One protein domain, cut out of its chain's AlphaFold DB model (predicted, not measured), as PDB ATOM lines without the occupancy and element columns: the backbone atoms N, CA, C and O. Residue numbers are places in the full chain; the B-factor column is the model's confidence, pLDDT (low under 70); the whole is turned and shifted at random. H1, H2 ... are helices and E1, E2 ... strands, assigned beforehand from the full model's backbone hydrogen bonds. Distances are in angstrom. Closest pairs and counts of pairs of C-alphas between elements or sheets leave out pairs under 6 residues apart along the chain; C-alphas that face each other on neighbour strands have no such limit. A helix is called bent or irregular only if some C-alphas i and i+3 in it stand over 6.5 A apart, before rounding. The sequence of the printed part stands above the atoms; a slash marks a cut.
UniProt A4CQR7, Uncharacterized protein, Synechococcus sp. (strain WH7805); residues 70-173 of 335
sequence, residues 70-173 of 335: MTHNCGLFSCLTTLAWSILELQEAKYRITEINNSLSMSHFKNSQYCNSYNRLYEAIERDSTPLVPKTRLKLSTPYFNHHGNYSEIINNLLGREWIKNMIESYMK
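This is residues 70 to 173 of the 335 residues of an uncharacterized protein of Synechococcus sp. (strain WH7805) (UniProt A4CQR7). One long helix, H1, runs through the middle, with H4 crossing near it almost at a right angle; E1 and H2 lie on one side of H1, and H3, which makes a corner with H4, lies on the opposite side. Long loops make up much of the rest, and residues 122 to 150 arch from H2 past one end of H1 to H3. The printed part has 104 residues, with four named helices and one named strand in the order H1, E1, H2, H3, H4; the class is mostly helix, with under half of the residues in named elements. It is compact, with a radius of gyration of the C-alphas of 14.1 A and spans of 39 by 32 by 22 A.

H1, residues 76 to 92, and H4, residues 161 to 170, are close but not clearly touching, the closest C-alphas being those of Ala 84 and Met 167, 7.7 A apart. Their lines are about perpendicular, at 75 degrees. H3, residues 151 to 159, is close to H4 but not clearly touching it; the closest C-alphas, of Ile 155 and Arg 161, are 6.0 A apart. The lines of H3 and H4 are about perpendicular, at 84 degrees. The closest C-alphas of E1, residues 99 to 101, and H2, residues 118 to 121, are those of Asn 101 and Tyr 118, 6.5 A apart. E1 pairs with no named strand. H1 is apart from H2, H3 and E1. Every O i to N i+4 pair is within hydrogen-bond range in H1 and H4, and 4 of 5 are in H3; H2 is too short for such a pair.

H1 runs 24.8 A from C-alpha 76 at (17.995, -27.504, 23.135) to C-alpha 92 at (20.321, -16.431, 45.177). H3 is 10.3 A long and only just irregular, with C-alphas 156 and 159 6.6 A apart. H4 is 14.1 A long and ends with C-alpha 170 at (12.298, -29.401, 41.118).

The two C-alphas farthest apart, of Ser 112 and Asn 157, are 39.6 A apart. The links E1 to H2 and H2 to H3 are long, with 16 and 29 residues. The printed part has no cut. Its mean pLDDT is 82.3, and residues 127 to 147 are under 70.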
ATOM      1  N   MET A  70      11.528 -18.108  29.439       95.25
ATOM      2  CA  MET A  70      12.793 -18.341  28.746       95.25
ATOM      3  C   MET A  70      12.809 -17.598  27.410       95.25
ATOM      4  O   MET A  70      11.879 -17.746  26.617       95.25
ATOM      5  N   THR A  71      13.893 -16.881  27.115       92.88
ATOM      6  CA  THR A  71      14.042 -16.128  25.851       92.88
ATOM      7  C   THR A  71      15.237 -16.569  25.007       92.88
ATOM      8  O   THR A  71      15.275 -16.292  23.809       92.88
ATOM      9  N   HIS A  72      16.193 -17.304  25.588       91.12
ATOM     10  CA  HIS A  72      17.307 -17.880  24.831       91.12
ATOM     11  C   HIS A  72      16.801 -18.937  23.844       91.12
ATOM     12  O   HIS A  72      16.184 -19.917  24.252       91.12
ATOM     13  N   ASN A  73      17.043 -18.750  22.546       88.69
ATOM     14  CA  ASN A  73      16.436 -19.555  21.483       88.69
ATOM     15  C   ASN A  73      17.500 -20.135  20.539       88.69
ATOM     16  O   ASN A  73      17.564 -19.786  19.363       88.69
ATOM     17  N   CYS A  74      18.337 -21.021  21.081       87.88
ATOM     18  CA  CYS A  74      19.393 -21.733  20.353       87.88
ATOM     19  C   CYS A  74      19.153 -23.258  20.398       87.88
ATOM     20  O   CYS A  74      18.011 -23.720  20.418       87.88
ATOM     21  N   GLY A  75      20.225 -24.063  20.423       88.00
ATOM     22  CA  GLY A  75      20.138 -25.511  20.628       88.00
ATOM     23  C   GLY A  75      19.460 -25.885  21.953       88.00
ATOM     24  O   GLY A  75      19.550 -25.140  22.931       88.00
ATOM     25  N   LEU A  76      18.812 -27.054  22.001       92.69
ATOM     26  CA  LEU A  76      17.995 -27.504  23.135       92.69
ATOM     27  C   LEU A  76      18.739 -27.413  24.471       92.69
ATOM     28  O   LEU A  76      18.314 -26.693  25.370       92.69
ATOM     29  N   PHE A  77      19.891 -28.076  24.575       93.44
ATOM     30  CA  PHE A  77      20.679 -28.061  25.807       93.44
ATOM     31  C   PHE A  77      21.318 -26.707  26.093       93.44
ATOM     32  O   PHE A  77      21.547 -26.394  27.248       93.44
ATOM     33  N   SER A  78      21.530 -25.855  25.085       90.88
ATOM     34  CA  SER A  78      21.924 -24.466  25.345       90.88
ATOM     35  C   SER A  78      20.806 -23.708  26.066       90.88
ATOM     36  O   SER A  78      21.072 -23.031  27.053       90.88
ATOM     37  N   CYS A  79      19.549 -23.890  25.646       93.50
ATOM     38  CA  CYS A  79      18.383 -23.325  26.330       93.50
ATOM     39  C   CYS A  79      18.243 -23.866  27.763       93.50
ATOM     40  O   CYS A  79      17.985 -23.096  28.688       93.50
ATOM     41  N   LEU A  80      18.443 -25.171  27.966       95.38
ATOM     42  CA  LEU A  80      18.363 -25.791  29.294       95.38
ATOM     43  C   LEU A  80      19.508 -25.363  30.219       95.38
ATOM     44  O   LEU A  80      19.282 -25.122  31.399       95.38
ATOM     45  N   THR A  81      20.719 -25.193  29.694       92.50
ATOM     46  CA  THR A  81      21.841 -24.627  30.451       92.50
ATOM     47  C   THR A  81      21.536 -23.195  30.892       92.50
ATOM     48  O   THR A  81      21.704 -22.867  32.061       92.50
ATOM     49  N   THR A  82      20.998 -22.347  30.005       91.25
ATOM     50  CA  THR A  82      20.590 -20.985  30.396       91.25
ATOM     51  C   THR A  82      19.444 -20.961  31.404       91.25
ATOM     52  O   THR A  82      19.413 -20.072  32.249       91.25
ATOM     53  N   LEU A  83      18.539 -21.947  31.362       94.12
ATOM     54  CA  LEU A  83      17.506 -22.114  32.382       94.12
ATOM     55  C   LEU A  83      18.126 -22.421  33.750       94.12
ATOM     56  O   LEU A  83      17.770 -21.761  34.720       94.12
ATOM     57  N   ALA A  84      19.071 -23.364  33.825       91.44
ATOM     58  CA  ALA A  84      19.773 -23.682  35.070       91.44
ATOM     59  C   ALA A  84      20.472 -22.445  35.666       91.44
ATOM     60  O   ALA A  84      20.388 -22.218  36.873       91.44
ATOM     61  N   TRP A  85      21.074 -21.595  34.823       86.81
ATOM     62  CA  TRP A  85      21.666 -20.325  35.266       86.81
ATOM     63  C   TRP A  85      20.634 -19.341  35.798       86.81
ATOM     64  O   TRP A  85      20.822 -18.778  36.871       86.81
ATOM     65  N   SER A  86      19.516 -19.157  35.098       90.19
ATOM     66  CA  SER A  86      18.456 -18.273  35.584       90.19
ATOM     67  C   SER A  86      17.818 -18.780  36.879       90.19
ATOM     68  O   SER A  86      17.482 -17.967  37.733       90.19
ATOM     69  N   ILE A  87      17.691 -20.099  37.064       90.81
ATOM     70  CA  ILE A  87      17.233 -20.690  38.330       90.81
ATOM     71  C   ILE A  87      18.201 -20.332  39.459       90.81
ATOM     72  O   ILE A  87      17.756 -19.858  40.500       90.81
ATOM     73  N   LEU A  88      19.505 -20.514  39.242       86.50
ATOM     74  CA  LEU A  88      20.539 -20.157  40.209       86.50
ATOM     75  C   LEU A  88      20.476 -18.667  40.590       86.50
ATOM     76  O   LEU A  88      20.372 -18.350  41.772       86.50
ATOM     77  N   GLU A  89      20.467 -17.766  39.601       84.81
ATOM     78  CA  GLU A  89      20.386 -16.312  39.821       84.81
ATOM     79  C   GLU A  89      19.135 -15.919  40.623       84.81
ATOM     80  O   GLU A  89      19.203 -15.137  41.575       84.81
ATOM     81  N   LEU A  90      17.981 -16.493  40.270       87.06
ATOM     82  CA  LEU A  90      16.722 -16.231  40.960       87.06
ATOM     83  C   LEU A  90      16.731 -16.768  42.392       87.06
ATOM     84  O   LEU A  90      16.282 -16.068  43.298       87.06
ATOM     85  N   GLN A  91      17.275 -17.963  42.619       85.31
ATOM     86  CA  GLN A  91      17.366 -18.562  43.950       85.31
ATOM     87  C   GLN A  91      18.292 -17.781  44.882       85.31
ATOM     88  O   GLN A  91      17.934 -17.556  46.040       85.31
ATOM     89  N   GLU A  92      19.435 -17.298  44.391       80.81
ATOM     90  CA  GLU A  92      20.321 -16.431  45.177       80.81
ATOM     91  C   GLU A  92      19.649 -15.106  45.548       80.81
ATOM     92  O   GLU A  92      19.779 -14.623  46.677       80.81
ATOM     93  N   ALA A  93      18.842 -14.565  44.634       82.56
ATOM     94  CA  ALA A  93      17.994 -13.406  44.879       82.56
ATOM     95  C   ALA A  93      16.713 -13.732  45.682       82.56
ATOM     96  O   ALA A  93      15.869 -12.855  45.876       82.56
ATOM     97  N   LYS A  94      16.582 -14.966  46.194       84.12
ATOM     98  CA  LYS A  94      15.459 -15.472  47.003       84.12
ATOM     99  C   LYS A  94      14.106 -15.451  46.288       84.12
ATOM    100  O   LYS A  94      13.059 -15.412  46.934       84.12
ATOM    101  N   TYR A  95      14.113 -15.513  44.961       85.19
ATOM    102  CA  TYR A  95      12.916 -15.716  44.163       85.19
ATOM    103  C   TYR A  95      12.671 -17.201  43.922       85.19
ATOM    104  O   TYR A  95      13.564 -17.970  43.568       85.19
ATOM    105  N   ARG A  96      11.411 -17.590  44.087       85.75
ATOM    106  CA  ARG A  96      10.914 -18.918  43.740       85.75
ATOM    107  C   ARG A  96      10.314 -18.886  42.343       85.75
ATOM    108  O   ARG A  96       9.593 -17.943  42.034       85.75
ATOM    109  N   ILE A  97      10.538 -19.925  41.550       91.31
ATOM    110  CA  ILE A  97       9.838 -20.145  40.282       91.31
ATOM    111  C   ILE A  97       8.758 -21.202  40.529       91.31
ATOM    112  O   ILE A  97       9.038 -22.237  41.128       91.31
ATOM    113  N   THR A  98       7.529 -20.940  40.097       91.62
ATOM    114  CA  THR A  98       6.399 -21.882  40.204       91.62
ATOM    115  C   THR A  98       5.935 -22.384  38.841       91.62
ATOM    116  O   THR A  98       5.194 -23.356  38.765       91.62
ATOM    117  N   GLU A  99       6.354 -21.727  37.761       94.25
ATOM    118  CA  GLU A  99       6.080 -22.143  36.391       94.25
ATOM    119  C   GLU A  99       7.245 -21.742  35.485       94.25
ATOM    120  O   GLU A  99       7.858 -20.690  35.679       94.25
ATOM    121  N   ILE A 100       7.537 -22.561  34.475       96.06
ATOM    122  CA  ILE A 100       8.452 -22.198  33.396       96.06
ATOM    123  C   ILE A 100       7.674 -22.140  32.089       96.06
ATOM    124  O   ILE A 100       6.997 -23.088  31.681       96.06
ATOM    125  N   ASN A 101       7.812 -21.011  31.405       95.38
ATOM    126  CA  ASN A 101       7.235 -20.781  30.103       95.38
ATOM    127  C   ASN A 101       8.343 -20.709  29.058       95.38
ATOM    128  O   ASN A 101       9.126 -19.758  29.000       95.38
ATOM    129  N   ASN A 102       8.403 -21.727  28.204       95.38
ATOM    130  CA  ASN A 102       9.414 -21.782  27.161       95.38
ATOM    131  C   ASN A 102       8.920 -21.211  25.826       95.38
ATOM    132  O   ASN A 102       9.609 -21.390  24.836       95.38
ATOM    133  N   SER A 103       7.750 -20.562  25.736       93.38
ATOM    134  CA  SER A 103       7.126 -20.148  24.461       93.38
ATOM    135  C   SER A 103       8.061 -19.343  23.554       93.38
ATOM    136  O   SER A 103       8.055 -19.535  22.340       93.38
ATOM    137  N   LEU A 104       8.922 -18.507  24.136       92.56
ATOM    138  CA  LEU A 104       9.882 -17.671  23.409       92.56
ATOM    139  C   LEU A 104      11.249 -18.351  23.173       92.56
ATOM    140  O   LEU A 104      12.131 -17.746  22.573       92.56
ATOM    141  N   SER A 105      11.422 -19.607  23.590       93.31
ATOM    142  CA  SER A 105      12.639 -20.408  23.418       93.31
ATOM    143  C   SER A 105      12.381 -21.727  22.676       93.31
ATOM    144  O   SER A 105      11.240 -22.097  22.373       93.31
ATOM    145  N   MET A 106      13.465 -22.450  22.368       91.19
ATOM    146  CA  MET A 106      13.448 -23.804  21.792       91.19
ATOM    147  C   MET A 106      12.602 -23.946  20.513       91.19
ATOM    148  O   MET A 106      12.024 -24.998  20.248       91.19
ATOM    149  N   SER A 107      12.511 -22.896  19.698       89.56
ATOM    150  CA  SER A 107      11.639 -22.852  18.514       89.56
ATOM    151  C   SER A 107      11.926 -23.964  17.492       89.56
ATOM    152  O   SER A 107      11.006 -24.468  16.847       89.56
ATOM    153  N   HIS A 108      13.181 -24.409  17.392       87.31
ATOM    154  CA  HIS A 108      13.604 -25.513  16.524       87.31
ATOM    155  C   HIS A 108      13.162 -26.900  17.010       87.31
ATOM    156  O   HIS A 108      13.249 -27.862  16.256       87.31
ATOM    157  N   PHE A 109      12.655 -27.003  18.238       89.81
ATOM    158  CA  PHE A 109      12.330 -28.262  18.914       89.81
ATOM    159  C   PHE A 109      10.828 -28.395  19.205       89.81
ATOM    160  O   PHE A 109      10.408 -29.221  20.014       89.81
ATOM    161  N   LYS A 110      10.007 -27.558  18.560       89.44
ATOM    162  CA  LYS A 110       8.561 -27.489  18.775       89.44
ATOM    163  C   LYS A 110       7.784 -27.647  17.482       89.44
ATOM    164  O   LYS A 110       8.159 -27.119  16.433       89.44
ATOM    165  N   ASN A 111       6.624 -28.284  17.606       87.25
ATOM    166  CA  ASN A 111       5.678 -28.431  16.506       87.25
ATOM    167  C   ASN A 111       4.968 -27.108  16.184       87.25
ATOM    168  O   ASN A 111       4.630 -26.860  15.032       87.25
ATOM    169  N   SER A 112       4.810 -26.212  17.163       86.12
ATOM    170  CA  SER A 112       4.267 -24.867  16.966       86.12
ATOM    171  C   SER A 112       5.200 -23.807  17.547       86.12
ATOM    172  O   SER A 112       5.920 -24.042  18.511       86.12
ATOM    173  N   GLN A 113       5.233 -22.641  16.913       79.50
ATOM    174  CA  GLN A 113       6.032 -21.514  17.376       79.50
ATOM    175  C   GLN A 113       5.237 -20.859  18.496       79.50
ATOM    176  O   GLN A 113       4.011 -20.825  18.428       79.50
ATOM    177  N   TYR A 114       5.920 -20.366  19.524       85.00
ATOM    178  CA  TYR A 114       5.272 -19.716  20.664       85.00
ATOM    179  C   TYR A 114       4.376 -20.617  21.522       85.00
ATOM    180  O   TYR A 114       3.709 -20.110  22.415       85.00
ATOM    181  N   CYS A 115       4.373 -21.941  21.323       89.19
ATOM    182  CA  CYS A 115       3.726 -22.825  22.287       89.19
ATOM    183  C   CYS A 115       4.638 -23.058  23.496       89.19
ATOM    184  O   CYS A 115       5.849 -23.270  23.339       89.19
ATOM    185  N   ASN A 116       4.054 -23.055  24.697       93.00
ATOM    186  CA  ASN A 116       4.733 -23.555  25.882       93.00
ATOM    187  C   ASN A 116       4.728 -25.085  25.820       93.00
ATOM    188  O   ASN A 116       3.682 -25.722  25.928       93.00
ATOM    189  N   SER A 117       5.895 -25.680  25.613       93.81
ATOM    190  CA  SER A 117       6.079 -27.130  25.579       93.81
ATOM    191  C   SER A 117       6.763 -27.660  26.836       93.81
ATOM    192  O   SER A 117       7.110 -28.839  26.859       93.81
ATOM    193  N   TYR A 118       6.987 -26.819  27.854       95.88
ATOM    194  CA  TYR A 118       7.745 -27.190  29.048       95.88
ATOM    195  C   TYR A 118       7.147 -28.410  29.755       95.88
ATOM    196  O   TYR A 118       7.816 -29.432  29.874       95.88
ATOM    197  N   ASN A 119       5.850 -28.351  30.077       95.12
ATOM    198  CA  ASN A 119       5.122 -29.405  30.801       95.12
ATOM    199  C   ASN A 119       4.959 -30.717  30.017       95.12
ATOM    200  O   ASN A 119       4.420 -31.700  30.515       95.12
ATOM    201  N   ARG A 120       5.386 -30.739  28.753       95.38
ATOM    202  CA  ARG A 120       5.475 -31.974  27.978       95.38
ATOM    203  C   ARG A 120       6.799 -32.697  28.223       95.38
ATOM    204  O   ARG A 120       6.841 -33.926  28.173       95.38
ATOM    205  N   LEU A 121       7.863 -31.936  28.463       97.06
ATOM    206  CA  LEU A 121       9.217 -32.435  28.683       97.06
ATOM    207  C   LEU A 121       9.450 -32.721  30.172       97.06
ATOM    208  O   LEU A 121       9.951 -33.790  30.521       97.06
ATOM    209  N   TYR A 122       9.005 -31.813  31.040       97.69
ATOM    210  CA  TYR A 122       9.203 -31.886  32.485       97.69
ATOM    211  C   TYR A 122       7.880 -31.829  33.252       97.69
ATOM    212  O   TYR A 122       6.877 -31.333  32.743       97.69
ATOM    213  N   GLU A 123       7.862 -32.401  34.451       96.69
ATOM    214  CA  GLU A 123       6.724 -32.357  35.363       96.69
ATOM    215  C   GLU A 123       6.467 -30.921  35.850       96.69
ATOM    216  O   GLU A 123       7.338 -30.049  35.781       96.69
ATOM    217  N   ALA A 124       5.247 -30.670  36.326       93.44
ATOM    218  CA  ALA A 124       4.906 -29.390  36.931       93.44
ATOM    219  C   ALA A 124       5.746 -29.153  38.195       93.44
ATOM    220  O   ALA A 124       6.019 -30.083  38.953       93.44
ATOM    221  N   ILE A 125       6.122 -27.895  38.431       91.38
ATOM    222  CA  ILE A 125       6.932 -27.513  39.589       91.38
ATOM    223  C   ILE A 125       6.058 -27.577  40.846       91.38
ATOM    224  O   ILE A 125       5.002 -26.944  40.919       91.38
ATOM    225  N   GLU A 126       6.514 -28.317  41.855       83.88
ATOM    226  CA  GLU A 126       5.825 -28.406  43.140       83.88
ATOM    227  C   GLU A 126       5.884 -27.061  43.887       83.88
ATOM    228  O   GLU A 126       6.938 -26.428  44.024       83.88
ATOM    229  N   ARG A 127       4.725 -26.604  44.377       68.19
ATOM    230  CA  ARG A 127       4.551 -25.274  44.988       68.19
ATOM    231  C   ARG A 127       5.148 -25.127  46.385       68.19
ATOM    232  O   ARG A 127       5.280 -23.987  46.821       68.19
ATOM    233  N   ASP A 128       5.566 -26.223  47.020       62.91
ATOM    234  CA  ASP A 128       6.053 -26.229  48.406       62.91
ATOM    235  C   ASP A 128       7.518 -26.670  48.568       62.91
ATOM    236  O   ASP A 128       8.039 -26.661  49.678       62.91
ATOM    237  N   SER A 129       8.244 -26.965  47.483       59.28
ATOM    238  CA  SER A 129       9.689 -27.225  47.558       59.28
ATOM    239  C   SER A 129      10.474 -26.057  48.184       59.28
ATOM    240  O   SER A 129      10.271 -24.886  47.846       59.28
ATOM    241  N   THR A 130      11.351 -26.376  49.133       55.81
ATOM    242  CA  THR A 130      12.217 -25.426  49.843       55.81
ATOM    243  C   THR A 130      13.172 -24.728  48.861       55.81
ATOM    244  O   THR A 130      13.691 -25.388  47.958       55.81
ATOM    245  N   PRO A 131      13.454 -23.415  49.008       57.16
ATOM    246  CA  PRO A 131      14.455 -22.738  48.190       57.16
ATOM    247  C   PRO A 131      15.808 -23.449  48.275       57.16
ATOM    248  O   PRO A 131      16.315 -23.710  49.366       57.16
ATOM    249  N   LEU A 132      16.395 -23.748  47.119       63.66
ATOM    250  CA  LEU A 132      17.693 -24.405  47.041       63.66
ATOM    251  C   LEU A 132      18.775 -23.342  47.171       63.66
ATOM    252  O   LEU A 132      18.851 -22.438  46.343       63.66
ATOM    253  N   VAL A 133      19.605 -23.442  48.203       59.72
ATOM    254  CA  VAL A 133      20.777 -22.577  48.356       59.72
ATOM    255  C   VAL A 133      21.998 -23.371  47.878       59.72
ATOM    256  O   VAL A 133      22.250 -24.447  48.423       59.72
ATOM    257  N   PRO A 134      22.736 -22.906  46.853       61.03
ATOM    258  CA  PRO A 134      23.976 -23.552  46.426       61.03
ATOM    259  C   PRO A 134      25.003 -23.603  47.564       61.03
ATOM    260  O   PRO A 134      24.996 -22.752  48.457       61.03
ATOM    261  N   LYS A 135      25.916 -24.586  47.527       57.44
ATOM    262  CA  LYS A 135      26.922 -24.784  48.592       57.44
ATOM    263  C   LYS A 135      27.837 -23.578  48.797       57.44
ATOM    264  O   LYS A 135      28.202 -23.269  49.928       57.44
ATOM    265  N   THR A 136      28.212 -22.904  47.716       57.41
ATOM    266  CA  THR A 136      28.895 -21.613  47.783       57.41
ATOM    267  C   THR A 136      27.938 -20.535  47.307       57.41
ATOM    268  O   THR A 136      27.295 -20.698  46.276       57.41
ATOM    269  N   ARG A 137      27.839 -19.422  48.050       57.47
ATOM    270  CA  ARG A 137      27.250 -18.201  47.487       57.47
ATOM    271  C   ARG A 137      28.136 -17.809  46.322       57.47
ATOM    272  O   ARG A 137      29.258 -17.343  46.543       57.47
ATOM    273  N   LEU A 138      27.660 -18.027  45.107       55.72
ATOM    274  CA  LEU A 138      28.358 -17.535  43.948       55.72
ATOM    275  C   LEU A 138      28.194 -16.029  44.006       55.72
ATOM    276  O   LEU A 138      27.096 -15.492  43.955       55.72
ATOM    277  N   LYS A 139      29.290 -15.296  44.191       49.62
ATOM    278  CA  LYS A 139      29.234 -13.868  43.907       49.62
ATOM    279  C   LYS A 139      29.035 -13.766  42.398       49.62
ATOM    280  O   LYS A 139      30.018 -13.737  41.678       49.62
ATOM    281  N   LEU A 140      27.789 -13.698  41.923       48.91
ATOM    282  CA  LEU A 140      27.426 -13.511  40.505       48.91
ATOM    283  C   LEU A 140      28.074 -12.267  39.862       48.91
ATOM    284  O   LEU A 140      27.968 -12.058  38.658       48.91
ATOM    285  N   SER A 141      28.755 -11.436  40.659       42.88
ATOM    286  CA  SER A 141      29.638 -10.363  40.211       42.88
ATOM    287  C   SER A 141      30.987 -10.841  39.650       42.88
ATOM    288  O   SER A 141      31.757 -10.002  39.189       42.88
ATOM    289  N   THR A 142      31.333 -12.132  39.715       39.06
ATOM    290  CA  THR A 142      32.498 -12.664  38.996       39.06
ATOM    291  C   THR A 142      32.129 -12.914  37.532       39.06
ATOM    292  O   THR A 142      31.079 -13.493  37.247       39.06
ATOM    293  N   PRO A 143      32.962 -12.467  36.576       41.50
ATOM    294  CA  PRO A 143      32.655 -12.608  35.165       41.50
ATOM    295  C   PRO A 143      32.558 -14.094  34.818       41.50
ATOM    296  O   PRO A 143      33.505 -14.846  35.020       41.50
ATOM    297  N   TYR A 144      31.389 -14.473  34.304       51.97
ATOM    298  CA  TYR A 144      31.123 -15.674  33.522       51.97
ATOM    299  C   TYR A 144      31.716 -16.969  34.068       51.97
ATOM    300  O   TYR A 144      32.806 -17.398  33.696       51.97
ATOM    301  N   PHE A 145      30.911 -17.670  34.861       56.97
ATOM    302  CA  PHE A 145      31.126 -19.087  35.066       56.97
ATOM    303  C   PHE A 145      31.210 -19.813  33.714       56.97
ATOM    304  O   PHE A 145      30.236 -19.872  32.954       56.97
ATOM    305  N   ASN A 146      32.392 -20.338  33.392       67.56
ATOM    306  CA  ASN A 146      32.606 -21.057  32.151       67.56
ATOM    307  C   ASN A 146      31.995 -22.457  32.274       67.56
ATOM    308  O   ASN A 146      32.657 -23.399  32.697       67.56
ATOM    309  N   HIS A 147      30.735 -22.605  31.866       64.62
ATOM    310  CA  HIS A 147      30.066 -23.908  31.769       64.62
ATOM    311  C   HIS A 147      30.670 -24.835  30.701       64.62
ATOM    312  O   HIS A 147      30.161 -25.931  30.510       64.62
ATOM    313  N   HIS A 148      31.726 -24.400  30.011       74.75
ATOM    314  CA  HIS A 148      32.604 -25.223  29.183       74.75
ATOM    315  C   HIS A 148      33.921 -25.583  29.903       74.75
ATOM    316  O   HIS A 148      34.873 -26.010  29.259       74.75
ATOM    317  N   GLY A 149      34.008 -25.367  31.221       76.81
ATOM    318  CA  GLY A 149      35.140 -25.751  32.068       76.81
ATOM    319  C   GLY A 149      35.088 -27.213  32.526       76.81
ATOM    320  O   GLY A 149      34.393 -28.042  31.943       76.81
ATOM    321  N   ASN A 150      35.820 -27.549  33.591       82.25
ATOM    322  CA  ASN A 150      35.870 -28.906  34.140       82.25
ATOM    323  C   ASN A 150      34.567 -29.270  34.873       82.25
ATOM    324  O   ASN A 150      34.321 -28.802  35.982       82.25
ATOM    325  N   TYR A 151      33.740 -30.147  34.303       84.25
ATOM    326  CA  TYR A 151      32.436 -30.488  34.875       84.25
ATOM    327  C   TYR A 151      32.500 -31.058  36.286       84.25
ATOM    328  O   TYR A 151      31.622 -30.754  37.088       84.25
ATOM    329  N   SER A 152      33.525 -31.839  36.623       80.38
ATOM    330  CA  SER A 152      33.677 -32.363  37.981       80.38
ATOM    331  C   SER A 152      33.913 -31.240  38.989       80.38
ATOM    332  O   SER A 152      33.323 -31.266  40.067       80.38
ATOM    333  N   GLU A 153      34.712 -30.233  38.645       81.19
ATOM    334  CA  GLU A 153      34.916 -29.050  39.485       81.19
ATOM    335  C   GLU A 153      33.626 -28.228  39.617       81.19
ATOM    336  O   GLU A 153      33.179 -27.919  40.723       81.19
ATOM    337  N   ILE A 154      32.971 -27.958  38.488       81.31
ATOM    338  CA  ILE A 154      31.699 -27.232  38.408       81.31
ATOM    339  C   ILE A 154      30.620 -27.890  39.281       81.31
ATOM    340  O   ILE A 154      29.955 -27.232  40.084       81.31
ATOM    341  N   ILE A 155      30.438 -29.198  39.125       82.44
ATOM    342  CA  ILE A 155      29.334 -29.950  39.726       82.44
ATOM    343  C   ILE A 155      29.629 -30.280  41.185       82.44
ATOM    344  O   ILE A 155      28.757 -30.120  42.039       82.44
ATOM    345  N   ASN A 156      30.841 -30.745  41.498       79.88
ATOM    346  CA  ASN A 156      31.152 -31.218  42.846       79.88
ATOM    347  C   ASN A 156      31.539 -30.078  43.786       79.88
ATOM    348  O   ASN A 156      31.091 -30.082  44.935       79.88
ATOM    349  N   ASN A 157      32.334 -29.117  43.306       76.00
ATOM    350  CA  ASN A 157      32.935 -28.099  44.165       76.00
ATOM    351  C   ASN A 157      32.127 -26.807  44.150       76.00
ATOM    352  O   ASN A 157      31.850 -26.253  45.212       76.00
ATOM    353  N   LEU A 158      31.732 -26.342  42.963       78.31
ATOM    354  CA  LEU A 158      31.097 -25.038  42.848       78.31
ATOM    355  C   LEU A 158      29.608 -25.078  43.204       78.31
ATOM    356  O   LEU A 158      29.176 -24.496  44.197       78.31
ATOM    357  N   LEU A 159      28.817 -25.789  42.404       82.12
ATOM    358  CA  LEU A 159      27.367 -25.867  42.596       82.12
ATOM    359  C   LEU A 159      27.013 -26.824  43.740       82.12
ATOM    360  O   LEU A 159      26.141 -26.544  44.565       82.12
ATOM    361  N   GLY A 160      27.737 -27.941  43.817       84.56
ATOM    362  CA  GLY A 160      27.475 -29.032  44.741       84.56
ATOM    363  C   GLY A 160      26.403 -29.989  44.213       84.56
ATOM    364  O   GLY A 160      25.338 -29.581  43.750       84.56
ATOM    365  N   ARG A 161      26.663 -31.297  44.352       85.44
ATOM    366  CA  ARG A 161      25.766 -32.368  43.873       85.44
ATOM    367  C   ARG A 161      24.334 -32.249  44.386       85.44
ATOM    368  O   ARG A 161      23.403 -32.515  43.638       85.44
ATOM    369  N   GLU A 162      24.163 -31.861  45.646       86.12
ATOM    370  CA  GLU A 162      22.847 -31.728  46.275       86.12
ATOM    371  C   GLU A 162      22.012 -30.622  45.625       86.12
ATOM    372  O   GLU A 162      20.859 -30.856  45.275       86.12
ATOM    373  N   TRP A 163      22.608 -29.450  45.375       86.69
ATOM    374  CA  TRP A 163      21.905 -28.362  44.698       86.69
ATOM    375  C   TRP A 163      21.478 -28.778  43.290       86.69
ATOM    376  O   TRP A 163      20.325 -28.582  42.915       86.69
ATOM    377  N   ILE A 164      22.377 -29.411  42.531       88.56
ATOM    378  CA  ILE A 164      22.076 -29.857  41.167       88.56
ATOM    379  C   ILE A 164      20.980 -30.922  41.174       88.56
ATOM    380  O   ILE A 164      20.035 -30.825  40.393       88.56
ATOM    381  N   LYS A 165      21.073 -31.915  42.066       90.50
ATOM    382  CA  LYS A 165      20.042 -32.945  42.230       90.50
ATOM    383  C   LYS A 165      18.684 -32.298  42.488       90.50
ATOM    384  O   LYS A 165      17.737 -32.566  41.755       90.50
ATOM    385  N   ASN A 166      18.615 -31.389  43.453       88.88
ATOM    386  CA  ASN A 166      17.372 -30.720  43.803       88.88
ATOM    387  C   ASN A 166      16.855 -29.817  42.666       88.88
ATOM    388  O   ASN A 166      15.646 -29.720  42.459       88.88
ATOM    389  N   MET A 167      17.746 -29.167  41.907       91.44
ATOM    390  CA  MET A 167      17.390 -28.354  40.738       91.44
ATOM    391  C   MET A 167      16.763 -29.224  39.644       91.44
ATOM    392  O   MET A 167      15.711 -28.872  39.108       91.44
ATOM    393  N   ILE A 168      17.341 -30.396  39.372       92.88
ATOM    394  CA  ILE A 168      16.759 -31.359  38.437       92.88
ATOM    395  C   ILE A 168      15.420 -31.872  38.959       92.88
ATOM    396  O   ILE A 168      14.453 -31.867  38.211       92.88
ATOM    397  N   GLU A 169      15.325 -32.273  40.225       91.69
ATOM    398  CA  GLU A 169      14.084 -32.807  40.803       91.69
ATOM    399  C   GLU A 169      12.955 -31.766  40.869       91.69
ATOM    400  O   GLU A 169      11.789 -32.129  40.730       91.69
ATOM    401  N   SER A 170      13.288 -30.482  41.024       92.06
ATOM    402  CA  SER A 170      12.298 -29.401  41.118       92.06
ATOM    403  C   SER A 170      11.873 -28.853  39.761       92.06
ATOM    404  O   SER A 170      10.705 -28.524  39.566       92.06
ATOM    405  N   TYR A 171      12.822 -28.703  38.833       94.12
ATOM    406  CA  TYR A 171      12.585 -28.011  37.570       94.12
ATOM    407  C   TYR A 171      12.660 -28.969  36.388       94.12
ATOM    408  O   TYR A 171      11.778 -28.951  35.540       94.12
ATOM    409  N   MET A 172      13.654 -29.850  36.330       95.75
ATOM    410  CA  MET A 172      13.915 -30.698  35.159       95.75
ATOM    411  C   MET A 172      13.508 -32.164  35.366       95.75
ATOM    412  O   MET A 172      14.078 -33.070  34.751       95.75
ATOM    413  N   LYS A 173      12.506 -32.416  36.214       95.88
ATOM    414  CA  LYS A 173      12.007 -33.763  36.496       95.88
ATOM    415  C   LYS A 173      11.266 -34.276  35.262       95.88
ATOM    416  O   LYS A 173      10.276 -33.664  34.875       95.88
TER     417      LYS A 173